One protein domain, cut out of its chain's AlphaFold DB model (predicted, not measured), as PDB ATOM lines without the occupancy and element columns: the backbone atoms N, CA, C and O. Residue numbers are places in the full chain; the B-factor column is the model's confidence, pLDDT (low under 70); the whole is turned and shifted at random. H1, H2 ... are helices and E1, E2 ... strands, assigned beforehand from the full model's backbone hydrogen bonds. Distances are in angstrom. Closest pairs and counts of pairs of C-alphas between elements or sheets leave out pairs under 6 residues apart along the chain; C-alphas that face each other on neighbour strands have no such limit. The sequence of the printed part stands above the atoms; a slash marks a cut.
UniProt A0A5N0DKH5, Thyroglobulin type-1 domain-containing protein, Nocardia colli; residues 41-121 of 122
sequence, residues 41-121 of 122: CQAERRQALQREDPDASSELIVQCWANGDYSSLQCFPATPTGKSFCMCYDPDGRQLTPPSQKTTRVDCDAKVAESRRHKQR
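AT A GLANCE: This is residues 41 to 121 of the 122 residues of the protein "Thyroglobulin type-1 domain-containing protein" of Nocardia colli (UniProt A0A5N0DKH5). With little regular structure, this is largely loops about a small hairpin of E1 and E2, with H2 packing on it by residues 105 to 112 and reaching away, and H1 on another side. The 81 printed residues hold H1, E1, E2 and H2 in that order; the sheet E1 - E2 is antiparallel. The named elements, mostly helix, hold only 32 residues. The whole is compact, radius of gyration of the C-alphas 13.3 A, yet elongated, spanning 45 by 28 by 18 A.

IN THESE COORDINATES: H1, residues 41 to 51, begins at C-alpha 41 (-40.679, 31.055, 24.797) and is 15.3 A long. E1 is residues 73 to 75, E2 residues 86 to 88. H2, residues 105 to 119, is 21.1 A long and ends at C-alpha 119 (-41.474, 39.405, 43.310).

HOW THE PARTS SIT: In the hairpin E1 and E2, N 74 and O 87 are 2.9 A apart, within hydrogen-bond range. The closest C-alphas of E2 and H2, Cys 88 and Cys 108, are 4.9 A apart. H1 and H2 are apart. In both helices every O i to N i+4 pair is within hydrogen-bond range.

THE WHOLE: The C-alphas farthest apart, Asp 55 and Arg 121, are 45.4 A apart. The printed part has no cut. The links H1 to E1 and E2 to H2 are long. Residues 54 to 57 have pLDDT under 70.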
ATOM      1  N   CYS A  41     -41.470  30.184  25.666       96.06
ATOM      2  CA  CYS A  41     -40.679  31.055  24.797       96.06
ATOM      3  C   CYS A  41     -40.435  30.422  23.419       96.06
ATOM      4  O   CYS A  41     -40.562  31.084  22.389       96.06
ATOM      5  N   GLN A  42     -40.077  29.135  23.376       95.50
ATOM      6  CA  GLN A  42     -39.787  28.437  22.121       95.50
ATOM      7  C   GLN A  42     -41.044  28.294  21.256       95.50
ATOM      8  O   GLN A  42     -40.985  28.539  20.048       95.50
ATOM      9  N   ALA A  43     -42.180  27.974  21.878       94.94
ATOM     10  CA  ALA A  43     -43.471  27.896  21.214       94.94
ATOM     11  C   ALA A  43     -43.899  29.259  20.657       94.94
ATOM     12  O   ALA A  43     -44.320  29.338  19.501       94.94
ATOM     13  N   GLU A  44     -43.751  30.335  21.434       94.69
ATOM     14  CA  GLU A  44     -44.056  31.702  21.005       94.69
ATOM     15  C   GLU A  44     -43.149  32.138  19.852       94.69
ATOM     16  O   GLU A  44     -43.638  32.589  18.817       94.69
ATOM     17  N   ARG A  45     -41.834  31.897  19.959       94.31
ATOM     18  CA  ARG A  45     -40.870  32.160  18.883       94.31
ATOM     19  C   ARG A  45     -41.261  31.445  17.593       94.31
ATOM     20  O   ARG A  45     -41.228  32.046  16.521       94.31
ATOM     21  N   ARG A  46     -41.622  30.163  17.679       94.44
ATOM     22  CA  ARG A  46     -42.059  29.377  16.520       94.44
ATOM     23  C   ARG A  46     -43.338  29.948  15.914       94.44
ATOM     24  O   ARG A  46     -43.437  30.019  14.694       94.44
ATOM     25  N   GLN A  47     -44.307  30.342  16.736       93.38
ATOM     26  CA  GLN A  47     -45.551  30.940  16.252       93.38
ATOM     27  C   GLN A  47     -45.319  32.301  15.590       93.38
ATOM     28  O   GLN A  47     -45.899  32.554  14.538       93.38
ATOM     29  N   ALA A  48     -44.456  33.143  16.162       91.50
ATOM     30  CA  ALA A  48     -44.071  34.422  15.573       91.50
ATOM     31  C   ALA A  48     -43.416  34.211  14.201       91.50
ATOM     32  O   ALA A  48     -43.843  34.810  13.226       91.50
ATOM     33  N   LEU A  49     -42.484  33.258  14.088       90.44
ATOM     34  CA  LEU A  49     -41.855  32.892  12.812       90.44
ATOM     35  C   LEU A  49     -42.844  32.359  11.763       90.44
ATOM     36  O   LEU A  49     -42.620  32.520  10.573       90.44
ATOM     37  N   GLN A  50     -43.927  31.700  12.185       90.62
ATOM     38  CA  GLN A  50     -44.974  31.218  11.271       90.62
ATOM     39  C   GLN A  50     -45.891  32.337  10.768       90.62
ATOM     40  O   GLN A  50     -46.530  32.177   9.731       90.62
ATOM     41  N   ARG A  51     -46.002  33.422  11.538       87.50
ATOM     42  CA  ARG A  51     -46.818  34.599  11.221       87.50
ATOM     43  C   ARG A  51     -46.006  35.712  10.578       87.50
ATOM     44  O   ARG A  51     -46.611  36.625  10.028       87.50
ATOM     45  N   GLU A  52     -44.681  35.649  10.685       84.00
ATOM     46  CA  GLU A  52     -43.791  36.643  10.115       84.00
ATOM     47  C   GLU A  52     -44.008  36.694   8.607       84.00
ATOM     48  O   GLU A  52     -43.777  35.730   7.875       84.00
ATOM     49  N   ASP A  53     -44.501  37.843   8.167       78.12
ATOM     50  CA  ASP A  53     -44.625  38.160   6.764       78.12
ATOM     51  C   ASP A  53     -43.274  38.734   6.305       78.12
ATOM     52  O   ASP A  53     -42.805  39.729   6.872       78.12
ATOM     53  N   PRO A  54     -42.611  38.117   5.313       69.81
ATOM     54  CA  PRO A  54     -41.302  38.568   4.853       69.81
ATOM     55  C   PRO A  54     -41.327  39.978   4.238       69.81
ATOM     56  O   PRO A  54     -40.285  40.633   4.198       69.81
ATOM     57  N   ASP A  55     -42.490  40.462   3.796       68.00
ATOM     58  CA  ASP A  55     -42.704  41.809   3.264       68.00
ATOM     59  C   ASP A  55     -43.144  42.812   4.353       68.00
ATOM     60  O   ASP A  55     -42.988  44.026   4.183       68.00
ATOM     61  N   ALA A  56     -43.630  42.338   5.506       63.81
ATOM     62  CA  ALA A  56     -44.026  43.156   6.651       63.81
ATOM     63  C   ALA A  56     -43.285  42.748   7.939       63.81
ATOM     64  O   ALA A  56     -43.830  42.102   8.833       63.81
ATOM     65  N   SER A  57     -42.047  43.233   8.085       65.12
ATOM     66  CA  SER A  57     -41.173  43.022   9.253       65.12
ATOM     67  C   SER A  57     -41.622  43.804  10.507       65.12
ATOM     68  O   SER A  57     -40.879  44.637  11.034       65.12
ATOM     69  N   SER A  58     -42.865  43.615  10.950       73.06
ATOM     70  CA  SER A  58     -43.440  44.310  12.117       73.06
ATOM     71  C   SER A  58     -43.691  43.392  13.316       73.06
ATOM     72  O   SER A  58     -43.939  43.890  14.413       73.06
ATOM     73  N   GLU A  59     -43.618  42.073  13.128       85.69
ATOM     74  CA  GLU A  59     -43.817  41.089  14.196       85.69
ATOM     75  C   GLU A  59     -42.557  40.956  15.069       85.69
ATOM     76  O   GLU A  59     -41.426  41.042  14.582       85.69
ATOM     77  N   LEU A  60     -42.734  40.763  16.380       89.44
ATOM     78  CA  LEU A  60     -41.615  40.550  17.300       89.44
ATOM     79  C   LEU A  60     -41.307  39.054  17.398       89.44
ATOM     80  O   LEU A  60     -42.041  38.301  18.031       89.44
ATOM     81  N   ILE A  61     -40.162  38.620  16.871       92.50
ATOM     82  CA  ILE A  61     -39.673  37.263  17.141       92.50
ATOM     83  C   ILE A  61     -38.916  37.242  18.473       92.50
ATOM     84  O   ILE A  61     -37.751  37.651  18.547       92.50
ATOM     85  N   VAL A  62     -39.537  36.683  19.514       94.12
ATOM     86  CA  VAL A  62     -38.884  36.534  20.822       94.12
ATOM     87  C   VAL A  62     -37.644  35.643  20.751       94.12
ATOM     88  O   VAL A  62     -37.605  34.594  20.104       94.12
ATOM     89  N   GLN A  63     -36.581  36.078  21.413       95.00
ATOM     90  CA  GLN A  63     -35.341  35.343  21.608       95.00
ATOM     91  C   GLN A  63     -35.413  34.562  22.914       95.00
ATOM     92  O   GLN A  63     -35.786  35.105  23.954       95.00
ATOM     93  N   CYS A  64     -35.008  33.300  22.855       95.75
ATOM     94  CA  CYS A  64     -35.020  32.396  23.995       95.75
ATOM     95  C   CYS A  64     -33.599  31.992  24.352       95.75
ATOM     96  O   CYS A  64     -32.757  31.790  23.473       95.75
ATOM     97  N   TRP A  65     -33.349  31.837  25.643       94.06
ATOM     98  CA  TRP A  65     -32.144  31.204  26.139       94.06
ATOM     99  C   TRP A  65     -32.197  29.683  25.960       94.06
ATOM    100  O   TRP A  65     -33.248  29.099  25.702       94.06
ATOM    101  N   ALA A  66     -31.046  29.018  26.095       91.44
ATOM    102  CA  ALA A  66     -30.940  27.569  25.894       91.44
ATOM    103  C   ALA A  66     -31.761  26.754  26.909       91.44
ATOM    104  O   ALA A  66     -32.184  25.642  26.609       91.44
ATOM    105  N   ASN A  67     -31.998  27.313  28.096       91.88
ATOM    106  CA  ASN A  67     -32.875  26.734  29.112       91.88
ATOM    107  C   ASN A  67     -34.372  26.940  28.811       91.88
ATOM    108  O   ASN A  67     -35.202  26.384  29.520       91.88
ATOM    109  N   GLY A  68     -34.704  27.706  27.768       92.75
ATOM    110  CA  GLY A  68     -36.070  27.992  27.353       92.75
ATOM    111  C   GLY A  68     -36.701  29.226  27.995       92.75
ATOM    112  O   GLY A  68     -37.857  29.507  27.682       92.75
ATOM    113  N   ASP A  69     -35.955  29.967  28.818       95.38
ATOM    114  CA  ASP A  69     -36.382  31.265  29.349       95.38
ATOM    115  C   ASP A  69     -36.365  32.333  28.254       95.38
ATOM    116  O   ASP A  69     -35.599  32.259  27.284       95.38
ATOM    117  N   TYR A  70     -37.135  33.398  28.460       96.00
ATOM    118  CA  TYR A  70     -37.057  34.570  27.600       96.00
ATOM    119  C   TYR A  70     -35.713  35.285  27.787       96.00
ATOM    120  O   TYR A  70     -35.224  35.509  28.899       96.00
ATOM    121  N   SER A  71     -35.103  35.678  26.669       96.44
ATOM    122  CA  SER A  71     -33.954  36.577  26.668       96.44
ATOM    123  C   SER A  71     -34.334  37.896  27.336       96.44
ATOM    124  O   SER A  71     -35.351  38.497  26.993       96.44
ATOM    125  N   SER A  72     -33.485  38.389  28.245       96.75
ATOM    126  CA  SER A  72     -33.746  39.671  28.914       96.75
ATOM    127  C   SER A  72     -33.817  40.859  27.955       96.75
ATOM    128  O   SER A  72     -34.464  41.840  28.288       96.75
ATOM    129  N   LEU A  73     -33.203  40.778  26.770       96.25
ATOM    130  CA  LEU A  73     -33.326  41.772  25.704       96.25
ATOM    131  C   LEU A  73     -34.105  41.162  24.535       96.25
ATOM    132  O   LEU A  73     -33.665  40.155  23.973       96.25
ATOM    133  N   GLN A  74     -35.210  41.801  24.157       95.94
ATOM    134  CA  GLN A  74     -36.015  41.469  22.983       95.94
ATOM    135  C   GLN A  74     -36.014  42.645  22.016       95.94
ATOM    136  O   GLN A  74     -36.242  43.780  22.432       95.94
ATOM    137  N   CYS A  75     -35.745  42.394  20.738       93.44
ATOM    138  CA  CYS A  75     -35.627  43.437  19.725       93.44
ATOM    139  C   CYS A  75     -36.517  43.125  18.529       93.44
ATOM    140  O   CYS A  75     -36.509  41.998  18.037       93.44
ATOM    141  N   PHE A  76     -37.218  44.144  18.037       90.31
ATOM    142  CA  PHE A  76     -37.891  44.067  16.745       90.31
ATOM    143  C   PHE A  76     -36.868  43.921  15.612       90.31
ATOM    144  O   PHE A  76     -35.746  44.440  15.737       90.31
ATOM    145  N   PRO A  77     -37.246  43.268  14.497       83.88
ATOM    146  CA  PRO A  77     -36.424  43.253  13.297       83.88
ATOM    147  C   PRO A  77     -36.103  44.685  12.848       83.88
ATOM    148  O   PRO A  77     -36.868  45.629  13.068       83.88
ATOM    149  N   ALA A  78     -34.921  44.864  12.256       77.38
ATOM    150  CA  ALA A  78     -34.505  46.170  11.776       77.38
ATOM    151  C   ALA A  78     -35.469  46.635  10.680       77.38
ATOM    152  O   ALA A  78     -35.635  45.970   9.661       77.38
ATOM    153  N   THR A  79     -36.091  47.794  10.888       78.12
ATOM    154  CA  THR A  79     -36.907  48.427   9.847       78.12
ATOM    155  C   THR A  79     -36.037  48.770   8.628       78.12
ATOM    156  O   THR A  79     -34.824  48.943   8.784       78.12
ATOM    157  N   PRO A  80     -36.621  48.998   7.434       75.88
ATOM    158  CA  PRO A  80     -35.873  49.443   6.249       75.88
ATOM    159  C   PRO A  80     -35.032  50.711   6.481       75.88
ATOM    160  O   PRO A  80     -34.054  50.960   5.787       75.88
ATOM    161  N   THR A  81     -35.388  51.506   7.496       77.81
ATOM    162  CA  THR A  81     -34.645  52.700   7.930       77.81
ATOM    163  C   THR A  81     -33.402  52.397   8.783       77.81
ATOM    164  O   THR A  81     -32.728  53.321   9.237       77.81
ATOM    165  N   GLY A  82     -33.102  51.119   9.045       75.75
ATOM    166  CA  GLY A  82     -31.968  50.661   9.852       75.75
ATOM    167  C   GLY A  82     -32.164  50.800  11.365       75.75
ATOM    168  O   GLY A  82     -31.223  50.599  12.130       75.75
ATOM    169  N   LYS A  83     -33.367  51.163  11.824       78.81
ATOM    170  CA  LYS A  83     -33.681  51.325  13.249       78.81
ATOM    171  C   LYS A  83     -34.351  50.065  13.791       78.81
ATOM    172  O   LYS A  83     -35.381  49.651  13.256       78.81
ATOM    173  N   SER A  84     -33.796  49.512  14.868       85.56
ATOM    174  CA  SER A  84     -34.405  48.460  15.689       85.56
ATOM    175  C   SER A  84     -34.760  49.018  17.063       85.56
ATOM    176  O   SER A  84     -33.985  49.766  17.664       85.56
ATOM    177  N   PHE A  85     -35.923  48.642  17.579       91.25
ATOM    178  CA  PHE A  85     -36.331  48.985  18.935       91.25
ATOM    179  C   PHE A  85     -36.215  47.747  19.811       91.25
ATOM    180  O   PHE A  85     -36.680  46.676  19.425       91.25
ATOM    181  N   CYS A  86     -35.612  47.906  20.985       94.62
ATOM    182  CA  CYS A  86     -35.430  46.827  21.941       94.62
ATOM    183  C   CYS A  86     -36.103  47.150  23.276       94.62
ATOM    184  O   CYS A  86     -36.196  48.310  23.687       94.62
ATOM    185  N   MET A  87     -36.551  46.112  23.963       95.81
ATOM    186  CA  MET A  87     -37.245  46.163  25.245       95.81
ATOM    187  C   MET A  87     -36.729  45.065  26.170       95.81
ATOM    188  O   MET A  87     -36.185  44.056  25.714       95.81
ATOM    189  N   CYS A  88     -36.894  45.274  27.473       97.62
ATOM    190  CA  CYS A  88     -36.435  44.332  28.481       97.62
ATOM    191  C   CYS A  88     -37.544  43.363  28.876       97.62
ATOM    192  O   CYS A  88     -38.680  43.791  29.075       97.62
ATOM    193  N   TYR A  89     -37.211  42.084  29.014       96.56
ATOM    194  CA  TYR A  89     -38.122  41.014  29.419       96.56
ATOM    195  C   TYR A  89     -37.614  40.324  30.686       96.56
ATOM    196  O   TYR A  89     -36.412  40.171  30.900       96.56
ATOM    197  N   ASP A  90     -38.541  39.904  31.536       96.50
ATOM    198  CA  ASP A  90     -38.294  38.948  32.612       96.50
ATOM    199  C   ASP A  90     -38.159  37.533  32.002       96.50
ATOM    200  O   ASP A  90     -38.809  37.266  30.990       96.50
ATOM    201  N   PRO A  91     -37.368  36.617  32.587       95.75
ATOM    202  CA  PRO A  91     -37.314  35.205  32.195       95.75
ATOM    203  C   PRO A  91     -38.671  34.524  31.984       95.75
ATOM    204  O   PRO A  91     -38.758  33.637  31.143       95.75
ATOM    205  N   ASP A  92     -39.713  34.972  32.691       94.06
ATOM    206  CA  ASP A  92     -41.093  34.478  32.562       94.06
ATOM    207  C   ASP A  92     -41.855  35.036  31.337       94.06
ATOM    208  O   ASP A  92     -43.039  34.764  31.171       94.06
ATOM    209  N   GLY A  93     -41.234  35.890  30.516       93.56
ATOM    210  CA  GLY A  93     -41.863  36.472  29.322       93.56
ATOM    211  C   GLY A  93     -42.573  37.809  29.534       93.56
ATOM    212  O   GLY A  93     -43.176  38.351  28.611       93.56
ATOM    213  N   ARG A  94     -42.492  38.397  30.732       94.75
ATOM    214  CA  ARG A  94     -43.116  39.700  31.009       94.75
ATOM    215  C   ARG A  94     -42.228  40.855  30.560       94.75
ATOM    216  O   ARG A  94     -41.102  40.990  31.034       94.75
ATOM    217  N   GLN A  95     -42.778  41.754  29.750       95.19
ATOM    218  CA  GLN A  95     -42.127  43.011  29.394       95.19
ATOM    219  C   GLN A  95     -41.935  43.913  30.632       95.19
ATOM    220  O   GLN A  95     -42.875  44.187  31.379       95.19
ATOM    221  N   LEU A  96     -40.705  44.380  30.846       96.25
ATOM    222  CA  LEU A  96     -40.293  45.246  31.957       96.25
ATOM    223  C   LEU A  96     -40.158  46.717  31.546       96.25
ATOM    224  O   LEU A  96     -40.332  47.602  32.382       96.25
ATOM    225  N   THR A  97     -39.821  46.992  30.284       95.94
ATOM    226  CA  THR A  97     -39.579  48.353  29.780       95.94
ATOM    227  C   THR A  97     -40.225  48.572  28.411       95.94
ATOM    228  O   THR A  97     -40.401  47.614  27.655       95.94
ATOM    229  N   PRO A  98     -40.589  49.815  28.050       94.44
ATOM    230  CA  PRO A  98     -41.073  50.125  26.707       94.44
ATOM    231  C   PRO A  98     -39.960  49.983  25.644       94.44
ATOM    232  O   PRO A  98     -38.778  50.113  25.971       94.44
ATOM    233  N   PRO A  99     -40.314  49.758  24.362       92.44
ATOM    234  CA  PRO A  99     -39.353  49.711  23.258       92.44
ATOM    235  C   PRO A  99     -38.543  51.005  23.125       92.44
ATOM    236  O   PRO A  99     -39.097  52.101  23.059       92.44
ATOM    237  N   SER A 100     -37.221  50.881  23.005       93.62
ATOM    238  CA  SER A 100     -36.306  51.999  22.768       93.62
ATOM    239  C   SER A 100     -35.101  51.572  21.925       93.62
ATOM    240  O   SER A 100     -34.630  50.440  22.002       93.62
ATOM    241  N   GLN A 101     -34.577  52.497  21.117       91.94
ATOM    242  CA  GLN A 101     -33.353  52.296  20.320       91.94
ATOM    243  C   GLN A 101     -32.076  52.298  21.180       91.94
ATOM    244  O   GLN A 101     -31.006  51.956  20.690       91.94
ATOM    245  N   LYS A 102     -32.165  52.733  22.445       93.25
ATOM    246  CA  LYS A 102     -31.018  52.863  23.361       93.25
ATOM    247  C   LYS A 102     -30.931  51.732  24.386       93.25
ATOM    248  O   LYS A 102     -29.989  51.706  25.173       93.25
ATOM    249  N   THR A 103     -31.916  50.837  24.411       94.69
ATOM    250  CA  THR A 103     -31.956  49.718  25.354       94.69
ATOM    251  C   THR A 103     -30.822  48.749  25.045       94.69
ATOM    252  O   THR A 103     -30.666  48.311  23.907       94.69
ATOM    253  N   THR A 104     -30.043  48.395  26.065       93.94
ATOM    254  CA  THR A 104     -28.944  47.433  25.940       93.94
ATOM    255  C   THR A 104     -29.194  46.217  26.819       93.94
ATOM    256  O   THR A 104     -29.955  46.269  27.783       93.94
ATOM    257  N   ARG A 105     -28.499  45.118  26.511       93.75
ATOM    258  CA  ARG A 105     -28.505  43.887  27.309       93.75
ATOM    259  C   ARG A 105     -28.233  44.158  28.796       93.75
ATOM    260  O   ARG A 105     -28.966  43.670  29.646       93.75
ATOM    261  N   VAL A 106     -27.215  44.969  29.084       95.81
ATOM    262  CA  VAL A 106     -26.766  45.274  30.453       95.81
ATOM    263  C   VAL A 106     -27.840  46.032  31.240       95.81
ATOM    264  O   VAL A 106     -28.069  45.725  32.408       95.81
ATOM    265  N   ASP A 107     -28.532  46.978  30.597       95.62
ATOM    266  CA  ASP A 107     -29.671  47.682  31.204       95.62
ATOM    267  C   ASP A 107     -30.798  46.700  31.560       95.62
ATOM    268  O   ASP A 107     -31.310  46.696  32.683       95.62
ATOM    269  N   CYS A 108     -31.111  45.782  30.642       96.94
ATOM    270  CA  CYS A 108     -32.137  44.777  30.875       96.94
ATOM    271  C   CYS A 108     -31.780  43.779  31.972       96.94
ATOM    272  O   CYS A 108     -32.650  43.413  32.759       96.94
ATOM    273  N   ASP A 109     -30.520  43.369  32.081       96.06
ATOM    274  CA  ASP A 109     -30.090  42.472  33.153       96.06
ATOM    275  C   ASP A 109     -30.254  43.141  34.536       96.06
ATOM    276  O   ASP A 109     -30.721  42.503  35.485       96.06
ATOM    277  N   ALA A 110     -29.988  44.452  34.643       96.50
ATOM    278  CA  ALA A 110     -30.273  45.221  35.856       96.50
ATOM    279  C   ALA A 110     -31.782  45.292  36.161       96.50
ATOM    280  O   ALA A 110     -32.191  45.103  37.311       96.50
ATOM    281  N   LYS A 111     -32.622  45.493  35.138       96.75
ATOM    282  CA  LYS A 111     -34.090  45.516  35.278       96.75
ATOM    283  C   LYS A 111     -34.667  44.166  35.697       96.75
ATOM    284  O   LYS A 111     -35.559  44.118  36.541       96.75
ATOM    285  N   VAL A 112     -34.133  43.065  35.174       96.50
ATOM    286  CA  VAL A 112     -34.515  41.711  35.602       96.50
ATOM    287  C   VAL A 112     -34.149  41.484  37.066       96.50
ATOM    288  O   VAL A 112     -34.967  40.970  37.830       96.50
ATOM    289  N   ALA A 113     -32.954  41.901  37.493       96.25
ATOM    290  CA  ALA A 113     -32.550  41.791  38.892       96.25
ATOM    291  C   ALA A 113     -33.467  42.604  39.825       96.25
ATOM    292  O   ALA A 113     -33.854  42.112  40.886       96.25
ATOM    293  N   GLU A 114     -33.849  43.819  39.427       95.69
ATOM    294  CA  GLU A 114     -34.820  44.654  40.143       95.69
ATOM    295  C   GLU A 114     -36.203  43.982  40.225       95.69
ATOM    296  O   GLU A 114     -36.789  43.903  41.307       95.69
ATOM    297  N   SER A 115     -36.699  43.441  39.108       94.88
ATOM    298  CA  SER A 115     -37.982  42.731  39.020       94.88
ATOM    299  C   SER A 115     -38.040  41.519  39.956       94.88
ATOM    300  O   SER A 115     -38.987  41.365  40.729       94.88
ATOM    301  N   ARG A 116     -36.987  40.689  39.961       93.69
ATOM    302  CA  ARG A 116     -36.906  39.507  40.834       93.69
ATOM    303  C   ARG A 116     -36.946  39.869  42.319       93.69
ATOM    304  O   ARG A 116     -37.561  39.148  43.097       93.69
ATOM    305  N   ARG A 117     -36.326  40.987  42.718       94.25
ATOM    306  CA  ARG A 117     -36.374  41.471  44.111       94.25
ATOM    307  C   ARG A 117     -37.767  41.937  44.528       94.25
ATOM    308  O   ARG A 117     -38.108  41.799  45.695       94.25
ATOM    309  N   HIS A 118     -38.544  42.503  43.605       91.88
ATOM    310  CA  HIS A 118     -39.927  42.893  43.879       91.88
ATOM    311  C   HIS A 118     -40.807  41.662  44.092       91.88
ATOM    312  O   HIS A 118     -41.410  41.550  45.149       91.88
ATOM    313  N   LYS A 119     -40.739  40.678  43.185       89.44
ATOM    314  CA  LYS A 119     -41.474  39.405  43.310       89.44
ATOM    315  C   LYS A 119     -41.182  38.629  44.599       89.44
ATOM    316  O   LYS A 119     -42.025  37.877  45.047       89.44
ATOM    317  N   GLN A 120     -39.981  38.755  45.165       90.31
ATOM    318  CA  GLN A 120     -39.621  38.076  46.421       90.31
ATOM    319  C   GLN A 120     -40.195  38.748  47.672       90.31
ATOM    320  O   GLN A 120     -40.095  38.183  48.759       90.31
ATOM    321  N   ARG A 121     -40.705  39.973  47.543       88.38
ATOM    322  CA  ARG A 121     -41.236  40.755  48.661       88.38
ATOM    323  C   ARG A 121     -42.764  40.699  48.746       88.38
ATOM    324  O   ARG A 121     -43.297  41.092  49.781       88.38
TER     325      ARG A 121